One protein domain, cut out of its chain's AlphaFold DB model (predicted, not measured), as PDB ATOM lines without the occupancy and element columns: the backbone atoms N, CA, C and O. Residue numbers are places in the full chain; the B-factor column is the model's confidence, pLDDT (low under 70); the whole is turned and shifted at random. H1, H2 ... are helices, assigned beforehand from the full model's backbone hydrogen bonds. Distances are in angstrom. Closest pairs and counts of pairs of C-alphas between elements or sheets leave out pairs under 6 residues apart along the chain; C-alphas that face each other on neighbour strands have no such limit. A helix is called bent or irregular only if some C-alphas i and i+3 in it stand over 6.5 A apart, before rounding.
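What this domain is: This is residues 309 to 377 and 424 to 475 of the 616 residues of an uncharacterized protein of Firmicutes bacterium CAG:94 (UniProt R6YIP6). Three longer helices crossing at steep angles, H4, H6 and H7, make the core of a compact, rounded body, with H7 packed across both H4 and H6. H2 crosses H4 with H1 packed on it, while H3 and H5 lie at the two ends of H4. The printed part has 121 residues, with seven named helices in the order H1 to H7 and no named strand, an all helix domain. The radius of gyration of the C-alphas is 13.3 A, and the spans are 38 by 31 by 27 A.

How they stand to each other: Start at H1, residues 309 to 313, which touches H2, residues 320 to 330, closest at the C-alphas of Thr 311 and Val 323, 6.3 A apart. Next, H3, residues 339 to 344, touches H4, residues 346 to 365, only at the corner by their tight link, closest at C-alphas 341 and 348, 4.8 A. With residues 349 to 354 alone, H4 touches H2, about perpendicular at 73 degrees; C-alphas 320 and 353 are closest, 5.3 A apart. With residues 359 to 364 alone, H4 touches H5, residues 370 to 375, closest at C-alphas 363 and 370, 5.8 A. Past the cut, look at H6, residues 431 to 446: its residues 440 to 444 alone touch H3, closest at C-alphas 340 and 444, 6.1 A. H6 only just touches H4, with 3 pairs of C-alphas within 8 A, the closest being 352 and 439 at 7.3 A. In H7, residues 457 to 475, residues 458 to 466 alone touch H6, at a steep tilt of 48 degrees, the same way; C-alphas 434 and 459 are closest, 5.3 A. H7 touches H4 with residues 465 to 469 alone, closest at C-alphas 359 and 465, 5.3 A, at a steep tilt of 68 degrees, only just short of perpendicular. H2 and H7 are apart. Every O i to N i+4 pair is within hydrogen-bond range in H1, H3, H4, H5 and H6, against 6 of 7 in H2 and 9 of 15 in H7.

Where its parts are: Find C-alpha 309 at (20.978, -3.919, -26.915), where H1 begins. H2 is 16.0 A long, and H4 runs 28.7 A from C-alpha 346 at (4.077, -17.953, -28.777). H6 measures 22.5 A. H7 runs 28.0 A to C-alpha 475 at (3.327, -17.583, -47.911); it is irregular, with C-alphas 458 and 461 7.4 A apart, and has a kink of 38 degrees near residue 464.

The domain as a whole: The two C-alphas farthest apart, those of Leu 425 and Ala 475, are 40.4 A apart. Residues 378 to 423 are not printed, and C-alphas 377 and 424 are 10.5 A apart across the cut. Of the links that are printed whole, none is long. Look for pLDDT under 70 at residues 332 to 336, 425, 429 and 449 to 451.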
ATOM      1  N   LEU A 309      20.353  -4.553 -25.744       85.38
ATOM      2  CA  LEU A 309      20.978  -3.919 -26.915       85.38
ATOM      3  C   LEU A 309      21.806  -4.912 -27.735       85.38
ATOM      4  O   LEU A 309      21.720  -4.896 -28.962       85.38
ATOM      5  N   VAL A 310      22.563  -5.802 -27.082       85.44
ATOM      6  CA  VAL A 310      23.305  -6.877 -27.766       85.44
ATOM      7  C   VAL A 310      22.346  -7.782 -28.540       85.44
ATOM      8  O   VAL A 310      22.568  -8.056 -29.720       85.44
ATOM      9  N   THR A 311      21.249  -8.181 -27.898       85.94
ATOM     10  CA  THR A 311      20.205  -9.028 -28.492       85.94
ATOM     11  C   THR A 311      19.543  -8.345 -29.691       85.94
ATOM     12  O   THR A 311      19.359  -8.963 -30.737       85.94
ATOM     13  N   LEU A 312      19.225  -7.053 -29.579       85.00
ATOM     14  CA  LEU A 312      18.592  -6.285 -30.655       85.00
ATOM     15  C   LEU A 312      19.541  -5.971 -31.813       85.00
ATOM     16  O   LEU A 312      19.056  -5.736 -32.920       85.00
ATOM     17  N   ARG A 313      20.859  -5.971 -31.578       83.44
ATOM     18  CA  ARG A 313      21.881  -5.789 -32.617       83.44
ATOM     19  C   ARG A 313      22.065  -7.044 -33.473       83.44
ATOM     20  O   ARG A 313      22.275  -6.909 -34.675       83.44
ATOM     21  N   SER A 314      21.964  -8.233 -32.871       81.12
ATOM     22  CA  SER A 314      22.115  -9.527 -33.565       81.12
ATOM     23  C   SER A 314      20.928 -10.467 -33.291       81.12
ATOM     24  O   SER A 314      21.094 -11.531 -32.691       81.12
ATOM     25  N   PRO A 315      19.703 -10.108 -33.721       81.38
ATOM     26  CA  PRO A 315      18.491 -10.857 -33.380       81.38
ATOM     27  C   PRO A 315      18.363 -12.211 -34.095       81.38
ATOM     28  O   PRO A 315      17.430 -12.959 -33.808       81.38
ATOM     29  N   GLN A 316      19.255 -12.535 -35.039       78.31
ATOM     30  CA  GLN A 316      19.283 -13.821 -35.747       78.31
ATOM     31  C   GLN A 316      19.810 -14.961 -34.866       78.31
ATOM     32  O   GLN A 316      19.417 -16.108 -35.052       78.31
ATOM     33  N   GLU A 317      20.688 -14.652 -33.911       78.81
ATOM     34  CA  GLU A 317      21.277 -15.636 -32.993       78.81
ATOM     35  C   GLU A 317      20.425 -15.832 -31.728       78.81
ATOM     36  O   GLU A 317      20.608 -16.796 -30.985       78.81
ATOM     37  N   ALA A 318      19.473 -14.925 -31.484       82.50
ATOM     38  CA  ALA A 318      18.637 -14.904 -30.295       82.50
ATOM     39  C   ALA A 318      17.262 -15.550 -30.521       82.50
ATOM     40  O   ALA A 318      16.648 -15.431 -31.585       82.50
ATOM     41  N   THR A 319      16.737 -16.187 -29.471       86.38
ATOM     42  CA  THR A 319      15.370 -16.732 -29.453       86.38
ATOM     43  C   THR A 319      14.324 -15.622 -29.553       86.38
ATOM     44  O   THR A 319      14.531 -14.541 -29.002       86.38
ATOM     45  N   ASP A 320      13.167 -15.916 -30.148       86.38
ATOM     46  CA  ASP A 320      12.068 -14.949 -30.323       86.38
ATOM     47  C   ASP A 320      11.633 -14.291 -29.001       86.38
ATOM     48  O   ASP A 320      11.392 -13.086 -28.944       86.38
ATOM     49  N   GLN A 321      11.620 -15.068 -27.912       83.88
ATOM     50  CA  GLN A 321      11.293 -14.586 -26.569       83.88
ATOM     51  C   GLN A 321      12.298 -13.542 -26.062       83.88
ATOM     52  O   GLN A 321      11.899 -12.489 -25.571       83.88
ATOM     53  N   ALA A 322      13.599 -13.797 -26.228       84.75
ATOM     54  CA  ALA A 322      14.650 -12.861 -25.827       84.75
ATOM     55  C   ALA A 322      14.593 -11.554 -26.634       84.75
ATOM     56  O   ALA A 322      14.800 -10.477 -26.077       84.75
ATOM     57  N   VAL A 323      14.267 -11.632 -27.932       85.94
ATOM     58  CA  VAL A 323      14.085 -10.442 -28.778       85.94
ATOM     59  C   VAL A 323      12.895  -9.616 -28.292       85.94
ATOM     60  O   VAL A 323      13.022  -8.401 -28.155       85.94
ATOM     61  N   LEU A 324      11.762 -10.246 -27.967       84.62
ATOM     62  CA  LEU A 324      10.606  -9.529 -27.430       84.62
ATOM     63  C   LEU A 324      10.908  -8.887 -26.071       84.62
ATOM     64  O   LEU A 324      10.598  -7.716 -25.876       84.62
ATOM     65  N   GLU A 325      11.540  -9.611 -25.147       84.81
ATOM     66  CA  GLU A 325      11.933  -9.065 -23.842       84.81
ATOM     67  C   GLU A 325      12.890  -7.876 -23.989       84.81
ATOM     68  O   GLU A 325      12.753  -6.867 -23.290       84.81
ATOM     69  N   ALA A 326      13.817  -7.950 -24.948       85.56
ATOM     70  CA  ALA A 326      14.711  -6.852 -25.276       85.56
ATOM     71  C   ALA A 326      13.954  -5.643 -25.857       85.56
ATOM     72  O   ALA A 326      14.216  -4.506 -25.457       85.56
ATOM     73  N   LEU A 327      12.967  -5.865 -26.733       84.62
ATOM     74  CA  LEU A 327      12.079  -4.809 -27.231       84.62
ATOM     75  C   LEU A 327      11.248  -4.190 -26.098       84.62
ATOM     76  O   LEU A 327      11.120  -2.970 -26.040       84.62
ATOM     77  N   CYS A 328      10.732  -4.992 -25.163       82.12
ATOM     78  CA  CYS A 328       9.975  -4.527 -23.996       82.12
ATOM     79  C   CYS A 328      10.824  -3.690 -23.029       82.12
ATOM     80  O   CYS A 328      10.305  -2.758 -22.414       82.12
ATOM     81  N   ALA A 329      12.127  -3.970 -22.913       81.00
ATOM     82  CA  ALA A 329      13.035  -3.208 -22.054       81.00
ATOM     83  C   ALA A 329      13.192  -1.736 -22.487       81.00
ATOM     84  O   ALA A 329      13.458  -0.872 -21.646       81.00
ATOM     85  N   PHE A 330      13.015  -1.445 -23.781       77.75
ATOM     86  CA  PHE A 330      13.119  -0.095 -24.353       77.75
ATOM     87  C   PHE A 330      11.788   0.470 -24.869       77.75
ATOM     88  O   PHE A 330      11.656   1.682 -25.037       77.75
ATOM     89  N   GLY A 331      10.811  -0.396 -25.129       71.62
ATOM     90  CA  GLY A 331       9.483  -0.056 -25.618       71.62
ATOM     91  C   GLY A 331       8.511   0.382 -24.515       71.62
ATOM     92  O   GLY A 331       8.842   0.429 -23.327       71.62
ATOM     93  N   PRO A 332       7.267   0.732 -24.884       65.94
ATOM     94  CA  PRO A 332       6.241   1.069 -23.909       65.94
ATOM     95  C   PRO A 332       5.913  -0.149 -23.031       65.94
ATOM     96  O   PRO A 332       5.676  -1.240 -23.544       65.94
ATOM     97  N   LYS A 333       5.787   0.063 -21.711       60.75
ATOM     98  CA  LYS A 333       5.487  -0.973 -20.689       60.75
ATOM     99  C   LYS A 333       4.248  -1.849 -20.963       60.75
ATOM    100  O   LYS A 333       4.017  -2.804 -20.240       60.75
ATOM    101  N   LYS A 334       3.436  -1.511 -21.967       63.34
ATOM    102  CA  LYS A 334       2.187  -2.196 -22.326       63.34
ATOM    103  C   LYS A 334       2.344  -3.241 -23.438       63.34
ATOM    104  O   LYS A 334       1.344  -3.847 -23.803       63.34
ATOM    105  N   LEU A 335       3.544  -3.450 -23.996       68.81
ATOM    106  CA  LEU A 335       3.723  -4.403 -25.101       68.81
ATOM    107  C   LEU A 335       3.459  -5.857 -24.663       68.81
ATOM    108  O   LEU A 335       2.733  -6.570 -25.347       68.81
ATOM    109  N   GLU A 336       3.941  -6.263 -23.481       68.06
ATOM    110  CA  GLU A 336       3.645  -7.584 -22.886       68.06
ATOM    111  C   GLU A 336       2.150  -7.769 -22.576       68.06
ATOM    112  O   GLU A 336       1.626  -8.881 -22.550       68.06
ATOM    113  N   GLU A 337       1.438  -6.663 -22.352       72.50
ATOM    114  CA  GLU A 337       0.001  -6.661 -22.100       72.50
ATOM    115  C   GLU A 337      -0.837  -6.637 -23.380       72.50
ATOM    116  O   GLU A 337      -2.069  -6.683 -23.279       72.50
ATOM    117  N   SER A 338      -0.207  -6.570 -24.560       75.44
ATOM    118  CA  SER A 338      -0.924  -6.533 -25.830       75.44
ATOM    119  C   SER A 338      -1.820  -7.774 -25.985       75.44
ATOM    120  O   SER A 338      -1.381  -8.895 -25.703       75.44
ATOM    121  N   PRO A 339      -3.061  -7.614 -26.491       72.31
ATOM    122  CA  PRO A 339      -3.928  -8.723 -26.876       72.31
ATOM    123  C   PRO A 339      -3.250  -9.717 -27.821       72.31
ATOM    124  O   PRO A 339      -3.552 -10.901 -27.742       72.31
ATOM    125  N   VAL A 340      -2.318  -9.265 -28.667       76.19
ATOM    126  CA  VAL A 340      -1.564 -10.132 -29.588       76.19
ATOM    127  C   VAL A 340      -0.681 -11.109 -28.813       76.19
ATOM    128  O   VAL A 340      -0.704 -12.304 -29.080       76.19
ATOM    129  N   VAL A 341       0.044 -10.632 -27.799       77.56
ATOM    130  CA  VAL A 341       0.918 -11.484 -26.976       77.56
ATOM    131  C   VAL A 341       0.092 -12.341 -26.010       77.56
ATOM    132  O   VAL A 341       0.397 -13.512 -25.808       77.56
ATOM    133  N   LYS A 342      -1.000 -11.801 -25.448       80.44
ATOM    134  CA  LYS A 342      -1.848 -12.524 -24.484       80.44
ATOM    135  C   LYS A 342      -2.751 -13.593 -25.107       80.44
ATOM    136  O   LYS A 342      -2.924 -14.637 -24.489       80.44
ATOM    137  N   LYS A 343      -3.360 -13.334 -26.271       74.94
ATOM    138  CA  LYS A 343      -4.304 -14.272 -26.912       74.94
ATOM    139  C   LYS A 343      -3.591 -15.325 -27.761       74.94
ATOM    140  O   LYS A 343      -3.969 -16.487 -27.706       74.94
ATOM    141  N   GLU A 344      -2.551 -14.931 -28.496       73.25
ATOM    142  CA  GLU A 344      -1.844 -15.817 -29.438       73.25
ATOM    143  C   GLU A 344      -0.521 -16.371 -28.874       73.25
ATOM    144  O   GLU A 344       0.127 -17.208 -29.508       73.25
ATOM    145  N   GLY A 345      -0.107 -15.934 -27.677       79.88
ATOM    146  CA  GLY A 345       1.040 -16.479 -26.947       79.88
ATOM    147  C   GLY A 345       2.314 -16.513 -27.793       79.88
ATOM    148  O   GLY A 345       2.793 -15.482 -28.261       79.88
ATOM    149  N   ALA A 346       2.841 -17.720 -28.027       79.88
ATOM    150  CA  ALA A 346       4.077 -17.953 -28.777       79.88
ATOM    151  C   ALA A 346       4.047 -17.400 -30.213       79.88
ATOM    152  O   ALA A 346       5.068 -16.924 -30.707       79.88
ATOM    153  N   ARG A 347       2.883 -17.411 -30.877       79.56
ATOM    154  CA  ARG A 347       2.751 -16.896 -32.245       79.56
ATOM    155  C   ARG A 347       2.850 -15.372 -32.285       79.56
ATOM    156  O   ARG A 347       3.504 -14.823 -33.164       79.56
ATOM    157  N   GLY A 348       2.265 -14.691 -31.299       79.81
ATOM    158  CA  GLY A 348       2.410 -13.244 -31.139       79.81
ATOM    159  C   GLY A 348       3.864 -12.841 -30.882       79.81
ATOM    160  O   GLY A 348       4.361 -11.908 -31.509       79.81
ATOM    161  N   VAL A 349       4.566 -13.585 -30.018       84.88
ATOM    162  CA  VAL A 349       5.995 -13.366 -29.728       84.88
ATOM    163  C   VAL A 349       6.850 -13.519 -30.991       84.88
ATOM    164  O   VAL A 349       7.664 -12.641 -31.282       84.88
ATOM    165  N   HIS A 350       6.629 -14.589 -31.764       86.50
ATOM    166  CA  HIS A 350       7.332 -14.832 -33.025       86.50
ATOM    167  C   HIS A 350       7.156 -13.673 -34.014       86.50
ATOM    168  O   HIS A 350       8.136 -13.152 -34.540       86.50
ATOM    169  N   LEU A 351       5.918 -13.205 -34.205       84.19
ATOM    170  CA  LEU A 351       5.614 -12.122 -35.143       84.19
ATOM    171  C   LEU A 351       6.309 -10.808 -34.760       84.19
ATOM    172  O   LEU A 351       6.875 -10.147 -35.626       84.19
ATOM    173  N   PHE A 352       6.330 -10.433 -33.477       85.12
ATOM    174  CA  PHE A 352       7.054  -9.232 -33.037       85.12
ATOM    175  C   PHE A 352       8.574  -9.356 -33.207       85.12
ATOM    176  O   PHE A 352       9.221  -8.389 -33.619       85.12
ATOM    177  N   ALA A 353       9.146 -10.529 -32.921       87.00
ATOM    178  CA  ALA A 353      10.568 -10.779 -33.144       87.00
ATOM    179  C   ALA A 353      10.923 -10.693 -34.638       87.00
ATOM    180  O   ALA A 353      11.926 -10.075 -35.005       87.00
ATOM    181  N   GLU A 354      10.072 -11.240 -35.503       85.38
ATOM    182  CA  GLU A 354      10.286 -11.239 -36.947       85.38
ATOM    183  C   GLU A 354      10.126  -9.840 -37.559       85.38
ATOM    184  O   GLU A 354      10.921  -9.458 -38.416       85.38
ATOM    185  N   VAL A 355       9.200  -9.013 -37.054       87.88
ATOM    186  CA  VAL A 355       9.103  -7.586 -37.429       87.88
ATOM    187  C   VAL A 355      10.411  -6.851 -37.167       87.88
ATOM    188  O   VAL A 355      10.852  -6.066 -38.010       87.88
ATOM    189  N   TRP A 356      11.070  -7.116 -36.038       88.62
ATOM    190  CA  TRP A 356      12.367  -6.509 -35.753       88.62
ATOM    191  C   TRP A 356      13.473  -7.033 -36.681       88.62
ATOM    192  O   TRP A 356      14.231  -6.237 -37.242       88.62
ATOM    193  N   ARG A 357      13.542  -8.354 -36.907       88.62
ATOM    194  CA  ARG A 357      14.530  -8.974 -37.812       88.62
ATOM    195  C   ARG A 357      14.396  -8.474 -39.251       88.62
ATOM    196  O   ARG A 357      15.392  -8.062 -39.847       88.62
ATOM    197  N   GLN A 358      13.179  -8.460 -39.790       84.19
ATOM    198  CA  GLN A 358      12.898  -7.962 -41.139       84.19
ATOM    199  C   GLN A 358      13.113  -6.454 -41.242       84.19
ATOM    200  O   GLN A 358      13.662  -5.982 -42.237       84.19
ATOM    201  N   GLY A 359      12.755  -5.695 -40.202       83.19
ATOM    202  CA  GLY A 359      13.029  -4.261 -40.127       83.19
ATOM    203  C   GLY A 359      14.515  -3.943 -40.298       83.19
ATOM    204  O   GLY A 359      14.865  -3.077 -41.099       83.19
ATOM    205  N   LEU A 360      15.394  -4.686 -39.618       84.75
ATOM    206  CA  LEU A 360      16.848  -4.534 -39.752       84.75
ATOM    207  C   LEU A 360      17.368  -4.966 -41.128       84.75
ATOM    208  O   LEU A 360      18.206  -4.280 -41.713       84.75
ATOM    209  N   ALA A 361      16.869  -6.079 -41.671       84.56
ATOM    210  CA  ALA A 361      17.279  -6.560 -42.990       84.56
ATOM    211  C   ALA A 361      16.894  -5.573 -44.107       84.56
ATOM    212  O   ALA A 361      17.709  -5.255 -44.975       84.56
ATOM    213  N   LEU A 362      15.666  -5.050 -44.066       81.50
ATOM    214  CA  LEU A 362      15.148  -4.100 -45.049       81.50
ATOM    215  C   LEU A 362      15.766  -2.707 -44.898       81.50
ATOM    216  O   LEU A 362      15.991  -2.040 -45.910       81.50
ATOM    217  N   SER A 363      16.072  -2.258 -43.676       79.06
ATOM    218  CA  SER A 363      16.782  -0.987 -43.493       79.06
ATOM    219  C   SER A 363      18.193  -1.071 -44.075       79.06
ATOM    220  O   SER A 363      18.596  -0.182 -44.825       79.06
ATOM    221  N   ALA A 364      18.905  -2.178 -43.822       80.88
ATOM    222  CA  ALA A 364      20.252  -2.396 -44.340       80.88
ATOM    223  C   ALA A 364      20.291  -2.367 -45.878       80.88
ATOM    224  O   ALA A 364      21.200  -1.776 -46.461       80.88
ATOM    225  N   GLN A 365      19.274  -2.923 -46.548       78.62
ATOM    226  CA  GLN A 365      19.138  -2.856 -48.011       78.62
ATOM    227  C   GLN A 365      18.928  -1.426 -48.536       78.62
ATOM    228  O   GLN A 365      19.367  -1.106 -49.638       78.62
ATOM    229  N   LYS A 366      18.285  -0.553 -47.750       75.12
ATOM    230  CA  LYS A 366      18.072   0.868 -48.078       75.12
ATOM    231  C   LYS A 366      19.271   1.760 -47.726       75.12
ATOM    232  O   LYS A 366      19.230   2.955 -48.006       75.12
ATOM    233  N   GLY A 367      20.329   1.203 -47.130       73.25
ATOM    234  CA  GLY A 367      21.482   1.961 -46.635       73.25
ATOM    235  C   GLY A 367      21.216   2.713 -45.327       73.25
ATOM    236  O   GLY A 367      22.014   3.564 -44.939       73.25
ATOM    237  N   GLU A 368      20.109   2.407 -44.644       76.50
ATOM    238  CA  GLU A 368      19.762   2.958 -43.336       76.50
ATOM    239  C   GLU A 368      20.020   1.921 -42.235       76.50
ATOM    240  O   GLU A 368      19.765   0.728 -42.394       76.50
ATOM    241  N   ASP A 369      20.486   2.370 -41.074       81.12
ATOM    242  CA  ASP A 369      20.639   1.500 -39.911       81.12
ATOM    243  C   ASP A 369      19.508   1.773 -38.913       81.12
ATOM    244  O   ASP A 369      19.564   2.735 -38.141       81.12
ATOM    245  N   LEU A 370      18.464   0.932 -38.950       81.50
ATOM    246  CA  LEU A 370      17.314   1.023 -38.050       81.50
ATOM    247  C   LEU A 370      17.744   0.926 -36.582       81.50
ATOM    248  O   LEU A 370      17.162   1.610 -35.739       81.50
ATOM    249  N   PHE A 371      18.781   0.138 -36.274       84.81
ATOM    250  CA  PHE A 371      19.319   0.036 -34.920       84.81
ATOM    251  C   PHE A 371      19.916   1.378 -34.487       84.81
ATOM    252  O   PHE A 371      19.516   1.921 -33.458       84.81
ATOM    253  N   THR A 372      20.789   1.971 -35.309       83.50
ATOM    254  CA  THR A 372      21.357   3.303 -35.037       83.50
ATOM    255  C   THR A 372      20.281   4.393 -34.979       83.50
ATOM    256  O   THR A 372      20.374   5.307 -34.165       83.50
ATOM    257  N   ALA A 373      19.229   4.312 -35.796       81.12
ATOM    258  CA  ALA A 373      18.120   5.268 -35.760       81.12
ATOM    259  C   ALA A 373      17.285   5.175 -34.467       81.12
ATOM    260  O   ALA A 373      16.696   6.170 -34.039       81.12
ATOM    261  N   CYS A 374      17.224   3.993 -33.843       80.75
ATOM    262  CA  CYS A 374      16.472   3.759 -32.610       80.75
ATOM    263  C   CYS A 374      17.320   4.008 -31.350       80.75
ATOM    264  O   CYS A 374      16.840   4.645 -30.412       80.75
ATOM    265  N   PHE A 375      18.571   3.546 -31.333       80.75
ATOM    266  CA  PHE A 375      19.437   3.512 -30.145       80.75
ATOM    267  C   PHE A 375      20.675   4.417 -30.239       80.75
ATOM    268  O   PHE A 375      21.424   4.534 -29.273       80.75
ATOM    269  N   GLY A 376      20.893   5.085 -31.371       82.19
ATOM    270  CA  GLY A 376      22.082   5.900 -31.606       82.19
ATOM    271  C   GLY A 376      23.326   5.070 -31.936       82.19
ATOM    272  O   GLY A 376      23.260   3.861 -32.167       82.19
ATOM    273  N   ARG A 377      24.479   5.743 -31.987       80.31
ATOM    274  CA  ARG A 377      25.783   5.113 -32.232       80.31
ATOM    275  C   ARG A 377      26.496   4.816 -30.920       80.31
ATOM    276  O   ARG A 377      26.201   5.416 -29.889       80.31
ATOM    277  N   ASN A 424      21.457   7.283 -23.726       70.38
ATOM    278  CA  ASN A 424      19.992   7.380 -23.731       70.38
ATOM    279  C   ASN A 424      19.483   8.703 -24.320       70.38
ATOM    280  O   ASN A 424      18.361   8.768 -24.823       70.38
ATOM    281  N   LEU A 425      20.281   9.771 -24.224       62.69
ATOM    282  CA  LEU A 425      19.931  11.087 -24.752       62.69
ATOM    283  C   LEU A 425      19.723  11.073 -26.273       62.69
ATOM    284  O   LEU A 425      18.888  11.829 -26.767       62.69
ATOM    285  N   TYR A 426      20.445  10.209 -26.988       70.12
ATOM    286  CA  TYR A 426      20.390  10.099 -28.446       70.12
ATOM    287  C   TYR A 426      19.445   8.997 -28.929       70.12
ATOM    288  O   TYR A 426      19.365   8.744 -30.129       70.12
ATOM    289  N   PHE A 427      18.709   8.350 -28.022       79.06
ATOM    290  CA  PHE A 427      17.725   7.349 -28.415       79.06
ATOM    291  C   PHE A 427      16.575   8.038 -29.143       79.06
ATOM    292  O   PHE A 427      16.054   9.067 -28.697       79.06
ATOM    293  N   GLY A 428      16.147   7.444 -30.253       70.19
ATOM    294  CA  GLY A 428      14.981   7.881 -31.003       70.19
ATOM    295  C   GLY A 428      13.714   7.612 -30.199       70.19
ATOM    296  O   GLY A 428      13.068   6.584 -30.399       70.19
ATOM    297  N   LYS A 429      13.355   8.540 -29.298       69.69
ATOM    298  CA  LYS A 429      12.247   8.403 -28.331       69.69
ATOM    299  C   LYS A 429      10.912   8.024 -28.969       69.69
ATOM    300  O   LYS A 429      10.122   7.347 -28.325       69.69
ATOM    301  N   ASP A 430      10.707   8.403 -30.227       75.00
ATOM    302  CA  ASP A 430       9.466   8.152 -30.961       75.00
ATOM    303  C   ASP A 430       9.615   7.051 -32.024       75.00
ATOM    304  O   ASP A 430       8.625   6.489 -32.484       75.00
ATOM    305  N   LYS A 431      10.851   6.686 -32.399       81.19
ATOM    306  CA  LYS A 431      11.120   5.712 -33.469       81.19
ATOM    307  C   LYS A 431      10.806   4.284 -33.034       81.19
ATOM    308  O   LYS A 431      10.023   3.615 -33.703       81.19
ATOM    309  N   LEU A 432      11.370   3.831 -31.912       83.06
ATOM    310  CA  LEU A 432      11.120   2.476 -31.415       83.06
ATOM    311  C   LEU A 432       9.665   2.298 -30.936       83.06
ATOM    312  O   LEU A 432       9.021   1.346 -31.376       83.06
ATOM    313  N   PRO A 433       9.084   3.199 -30.112       82.94
ATOM    314  CA  PRO A 433       7.677   3.074 -29.733       82.94
ATOM    315  C   PRO A 433       6.723   3.186 -30.923       82.94
ATOM    316  O   PRO A 433       5.718   2.482 -30.938       82.94
ATOM    317  N   GLY A 434       7.042   4.017 -31.922       83.50
ATOM    318  CA  GLY A 434       6.251   4.137 -33.146       83.50
ATOM    319  C   GLY A 434       6.266   2.862 -33.992       83.50
ATOM    320  O   GLY A 434       5.211   2.410 -34.430       83.50
ATOM    321  N   LEU A 435       7.436   2.227 -34.151       85.31
ATOM    322  CA  LEU A 435       7.557   0.921 -34.812       85.31
ATOM    323  C   LEU A 435       6.699  -0.135 -34.098       85.31
ATOM    324  O   LEU A 435       5.911  -0.829 -34.737       85.31
ATOM    325  N   LEU A 436       6.825  -0.230 -32.772       85.50
ATOM    326  CA  LEU A 436       6.102  -1.216 -31.965       85.50
ATOM    327  C   LEU A 436       4.588  -0.976 -31.964       85.50
ATOM    328  O   LEU A 436       3.822  -1.933 -32.031       85.50
ATOM    329  N   HIS A 437       4.147   0.282 -31.914       85.88
ATOM    330  CA  HIS A 437       2.730   0.630 -31.955       85.88
ATOM    331  C   HIS A 437       2.099   0.286 -33.309       85.88
ATOM    332  O   HIS A 437       1.033  -0.334 -33.349       85.88
ATOM    333  N   GLN A 438       2.767   0.619 -34.418       84.62
ATOM    334  CA  GLN A 438       2.278   0.278 -35.752       84.62
ATOM    335  C   GLN A 438       2.303  -1.239 -36.002       84.62
ATOM    336  O   GLN A 438       1.362  -1.771 -36.595       84.62
ATOM    337  N   ALA A 439       3.323  -1.945 -35.502       84.88
ATOM    338  CA  ALA A 439       3.367  -3.405 -35.523       84.88
ATOM    339  C   ALA A 439       2.192  -4.013 -34.751       84.88
ATOM    340  O   ALA A 439       1.443  -4.808 -35.311       84.88
ATOM    341  N   ASP A 440       1.959  -3.584 -33.510       84.94
ATOM    342  CA  ASP A 440       0.844  -4.069 -32.694       84.94
ATOM    343  C   ASP A 440      -0.510  -3.796 -33.370       84.94
ATOM    344  O   ASP A 440      -1.353  -4.682 -33.460       84.94
ATOM    345  N   ARG A 441      -0.708  -2.607 -33.953       85.38
ATOM    346  CA  ARG A 441      -1.932  -2.266 -34.694       85.38
ATOM    347  C   ARG A 441      -2.198  -3.220 -35.865       85.38
ATOM    348  O   ARG A 441      -3.315  -3.725 -35.999       85.38
ATOM    349  N   LEU A 442      -1.201  -3.451 -36.720       83.56
ATOM    350  CA  LEU A 442      -1.347  -4.301 -37.906       83.56
ATOM    351  C   LEU A 442      -1.486  -5.781 -37.537       83.56
ATOM    352  O   LEU A 442      -2.304  -6.484 -38.132       83.56
ATOM    353  N   LEU A 443      -0.767  -6.240 -36.510       84.00
ATOM    354  CA  LEU A 443      -0.889  -7.603 -35.995       84.00
ATOM    355  C   LEU A 443      -2.272  -7.854 -35.376       84.00
ATOM    356  O   LEU A 443      -2.876  -8.884 -35.667       84.00
ATOM    357  N   ARG A 444      -2.832  -6.898 -34.617       83.81
ATOM    358  CA  ARG A 444      -4.215  -6.981 -34.104       83.81
ATOM    359  C   ARG A 444      -5.241  -7.095 -35.230       83.81
ATOM    360  O   ARG A 444      -6.186  -7.873 -35.104       83.81
ATOM    361  N   LYS A 445      -5.049  -6.354 -36.333       83.44
ATOM    362  CA  LYS A 445      -5.901  -6.425 -37.534       83.44
ATOM    363  C   LYS A 445      -5.790  -7.778 -38.233       83.44
ATOM    364  O   LYS A 445      -6.803  -8.346 -38.624       83.44
ATOM    365  N   TYR A 446      -4.578  -8.309 -38.367       81.38
ATOM    366  CA  TYR A 446      -4.353  -9.594 -39.024       81.38
ATOM    367  C   TYR A 446      -4.912 -10.779 -38.228       81.38
ATOM    368  O   TYR A 446      -5.560 -11.655 -38.794       81.38
ATOM    369  N   LEU A 447      -4.688 -10.788 -36.915       78.69
ATOM    370  CA  LEU A 447      -5.079 -11.878 -36.018       78.69
ATOM    371  C   LEU A 447      -6.511 -11.721 -35.476       78.69
ATOM    372  O   LEU A 447      -6.959 -12.560 -34.702       78.69
ATOM    373  N   LYS A 448      -7.222 -10.650 -35.858       80.38
ATOM    374  CA  LYS A 448      -8.582 -10.321 -35.394       80.38
ATOM    375  C   LYS A 448      -8.717 -10.388 -33.863       80.38
ATOM    376  O   LYS A 448      -9.696 -10.890 -33.322       80.38
ATOM    377  N   THR A 449      -7.726  -9.873 -33.130       66.38
ATOM    378  CA  THR A 449      -7.687  -9.998 -31.659       66.38
ATOM    379  C   THR A 449      -8.675  -9.084 -30.923       66.38
ATOM    380  O   THR A 449      -8.772  -9.174 -29.695       66.38
ATOM    381  N   GLY A 450      -9.381  -8.192 -31.628       60.16
ATOM    382  CA  GLY A 450     -10.183  -7.111 -31.042       60.16
ATOM    383  C   GLY A 450      -9.329  -5.987 -30.428       60.16
ATOM    384  O   GLY A 450      -8.106  -6.115 -30.307       60.16
ATOM    385  N   HIS A 451      -9.975  -4.880 -30.034       66.00
ATOM    386  CA  HIS A 451      -9.352  -3.657 -29.489       66.00
ATOM    387  C   HIS A 451      -8.298  -3.014 -30.410       66.00
ATOM    388  O   HIS A 451      -7.104  -2.975 -30.090       66.00
ATOM    389  N   TYR A 452      -8.730  -2.491 -31.556       75.81
ATOM    390  CA  TYR A 452      -7.835  -1.861 -32.526       75.81
ATOM    391  C   TYR A 452      -7.221  -0.553 -32.005       75.81
ATOM    392  O   TYR A 452      -7.861   0.249 -31.325       75.81
ATOM    393  N   LEU A 453      -5.939  -0.351 -32.316       76.56
ATOM    394  CA  LEU A 453      -5.208   0.871 -31.986       76.56
ATOM    395  C   LEU A 453      -5.449   1.944 -33.053       76.56
ATOM    396  O   LEU A 453      -5.550   1.633 -34.241       76.56
ATOM    397  N   ARG A 454      -5.507   3.212 -32.624       74.44
ATOM    398  CA  ARG A 454      -5.695   4.357 -33.528       74.44
ATOM    399  C   ARG A 454      -4.528   4.486 -34.498       74.44
ATOM    400  O   ARG A 454      -3.374   4.322 -34.116       74.44
ATOM    401  N   GLU A 455      -4.834   4.842 -35.737       79.94
ATOM    402  CA  GLU A 455      -3.826   5.187 -36.733       79.94
ATOM    403  C   GLU A 455      -3.075   6.462 -36.352       79.94
ATOM    404  O   GLU A 455      -3.679   7.457 -35.949       79.94
ATOM    405  N   LYS A 456      -1.752   6.443 -36.527       79.00
ATOM    406  CA  LYS A 456      -0.913   7.635 -36.460       79.00
ATOM    407  C   LYS A 456      -0.116   7.772 -37.757       79.00
ATOM    408  O   LYS A 456       0.712   6.907 -38.044       79.00
ATOM    409  N   PRO A 457      -0.309   8.857 -38.524       75.19
ATOM    410  CA  PRO A 457       0.363   9.031 -39.812       75.19
ATOM    411  C   PRO A 457       1.890   9.139 -39.674       75.19
ATOM    412  O   PRO A 457       2.623   8.723 -40.565       75.19
ATOM    413  N   GLU A 458       2.385   9.628 -38.534       73.69
ATOM    414  CA  GLU A 458       3.818   9.741 -38.225       73.69
ATOM    415  C   GLU A 458       4.532   8.381 -38.114       73.69
ATOM    416  O   GLU A 458       5.750   8.307 -38.252       73.69
ATOM    417  N   GLU A 459       3.785   7.296 -37.891       83.00
ATOM    418  CA  GLU A 459       4.302   5.936 -37.696       83.00
ATOM    419  C   GLU A 459       4.133   5.065 -38.960       83.00
ATOM    420  O   GLU A 459       4.566   3.914 -38.992       83.00
ATOM    421  N   ALA A 460       3.566   5.619 -40.040       78.38
ATOM    422  CA  ALA A 460       3.288   4.898 -41.287       78.38
ATOM    423  C   ALA A 460       4.552   4.345 -41.973       78.38
ATOM    424  O   ALA A 460       4.483   3.347 -42.687       78.38
ATOM    425  N   TRP A 461       5.724   4.934 -41.710       82.44
ATOM    426  CA  TRP A 461       7.014   4.445 -42.215       82.44
ATOM    427  C   TRP A 461       7.343   3.009 -41.761       82.44
ATOM    428  O   TRP A 461       8.161   2.354 -42.403       82.44
ATOM    429  N   ALA A 462       6.718   2.525 -40.679       82.31
ATOM    430  CA  ALA A 462       6.901   1.179 -40.141       82.31
ATOM    431  C   ALA A 462       6.012   0.108 -40.804       82.31
ATOM    432  O   ALA A 462       6.326  -1.078 -40.715       82.31
ATOM    433  N   ALA A 463       4.928   0.508 -41.483       83.88
ATOM    434  CA  ALA A 463       3.999  -0.400 -42.159       83.88
ATOM    435  C   ALA A 463       4.671  -1.405 -43.121       83.88
ATOM    436  O   ALA A 463       4.401  -2.598 -42.972       83.88
ATOM    437  N   PRO A 464       5.597  -1.003 -44.023       84.25
ATOM    438  CA  PRO A 464       6.194  -1.941 -44.977       84.25
ATOM    439  C   PRO A 464       7.012  -3.054 -44.310       84.25
ATOM    440  O   PRO A 464       7.127  -4.142 -44.868       84.25
ATOM    441  N   TYR A 465       7.570  -2.820 -43.115       83.69
ATOM    442  CA  TYR A 465       8.298  -3.864 -42.383       83.69
ATOM    443  C   TYR A 465       7.349  -4.935 -41.847       83.69
ATOM    444  O   TYR A 465       7.660  -6.119 -41.891       83.69
ATOM    445  N   VAL A 466       6.179  -4.518 -41.363       82.69
ATOM    446  CA  VAL A 466       5.176  -5.425 -40.798       82.69
ATOM    447  C   VAL A 466       4.438  -6.173 -41.903       82.69
ATOM    448  O   VAL A 466       4.198  -7.370 -41.778       82.69
ATOM    449  N   GLU A 467       4.116  -5.497 -43.004       85.06
ATOM    450  CA  GLU A 467       3.481  -6.114 -44.172       85.06
ATOM    451  C   GLU A 467       4.355  -7.220 -44.768       85.06
ATOM    452  O   GLU A 467       3.846  -8.312 -45.002       85.06
ATOM    453  N   ALA A 468       5.668  -7.001 -44.896       83.62
ATOM    454  CA  ALA A 468       6.597  -8.028 -45.368       83.62
ATOM    455  C   ALA A 468       6.596  -9.289 -44.480       83.62
ATOM    456  O   ALA A 468       6.621 -10.407 -44.992       83.62
ATOM    457  N   VAL A 469       6.512  -9.129 -43.151       85.25
ATOM    458  CA  VAL A 469       6.388 -10.264 -42.215       85.25
ATOM    459  C   VAL A 469       5.063 -10.990 -42.402       85.25
ATOM    460  O   VAL A 469       5.029 -12.216 -42.454       85.25
ATOM    461  N   LEU A 470       3.963 -10.246 -42.520       84.81
ATOM    462  CA  LEU A 470       2.640 -10.830 -42.725       84.81
ATOM    463  C   LEU A 470       2.542 -11.572 -44.063       84.81
ATOM    464  O   LEU A 470       1.906 -12.621 -44.130       84.81
ATOM    465  N   GLU A 471       3.164 -11.057 -45.122       84.50
ATOM    466  CA  GLU A 471       3.255 -11.732 -46.418       84.50
ATOM    467  C   GLU A 471       4.091 -13.009 -46.337       84.50
ATOM    468  O   GLU A 471       3.654 -14.045 -46.841       84.50
ATOM    469  N   ALA A 472       5.241 -12.968 -45.659       81.69
ATOM    470  CA  ALA A 472       6.075 -14.146 -45.433       81.69
ATOM    471  C   ALA A 472       5.328 -15.228 -44.634       81.69
ATOM    472  O   ALA A 472       5.333 -16.394 -45.023       81.69
ATOM    473  N   GLU A 473       4.608 -14.840 -43.579       82.00
ATOM    474  CA  GLU A 473       3.773 -15.738 -42.774       82.00
ATOM    475  C   GLU A 473       2.635 -16.349 -43.611       82.00
ATOM    476  O   GLU A 473       2.375 -17.551 -43.545       82.00
ATOM    477  N   ARG A 474       1.961 -15.546 -44.448       81.25
ATOM    478  CA  ARG A 474       0.917 -16.035 -45.368       81.25
ATOM    479  C   ARG A 474       1.482 -17.006 -46.398       81.25
ATOM    480  O   ARG A 474       0.849 -18.024 -46.675       81.25
ATOM    481  N   ALA A 475       2.653 -16.711 -46.958       80.31
ATOM    482  CA  ALA A 475       3.327 -17.583 -47.911       80.31
ATOM    483  C   ALA A 475       3.740 -18.908 -47.255       80.31
ATOM    484  O   ALA A 475       3.450 -19.970 -47.804       80.31
TER     485      ALA A 475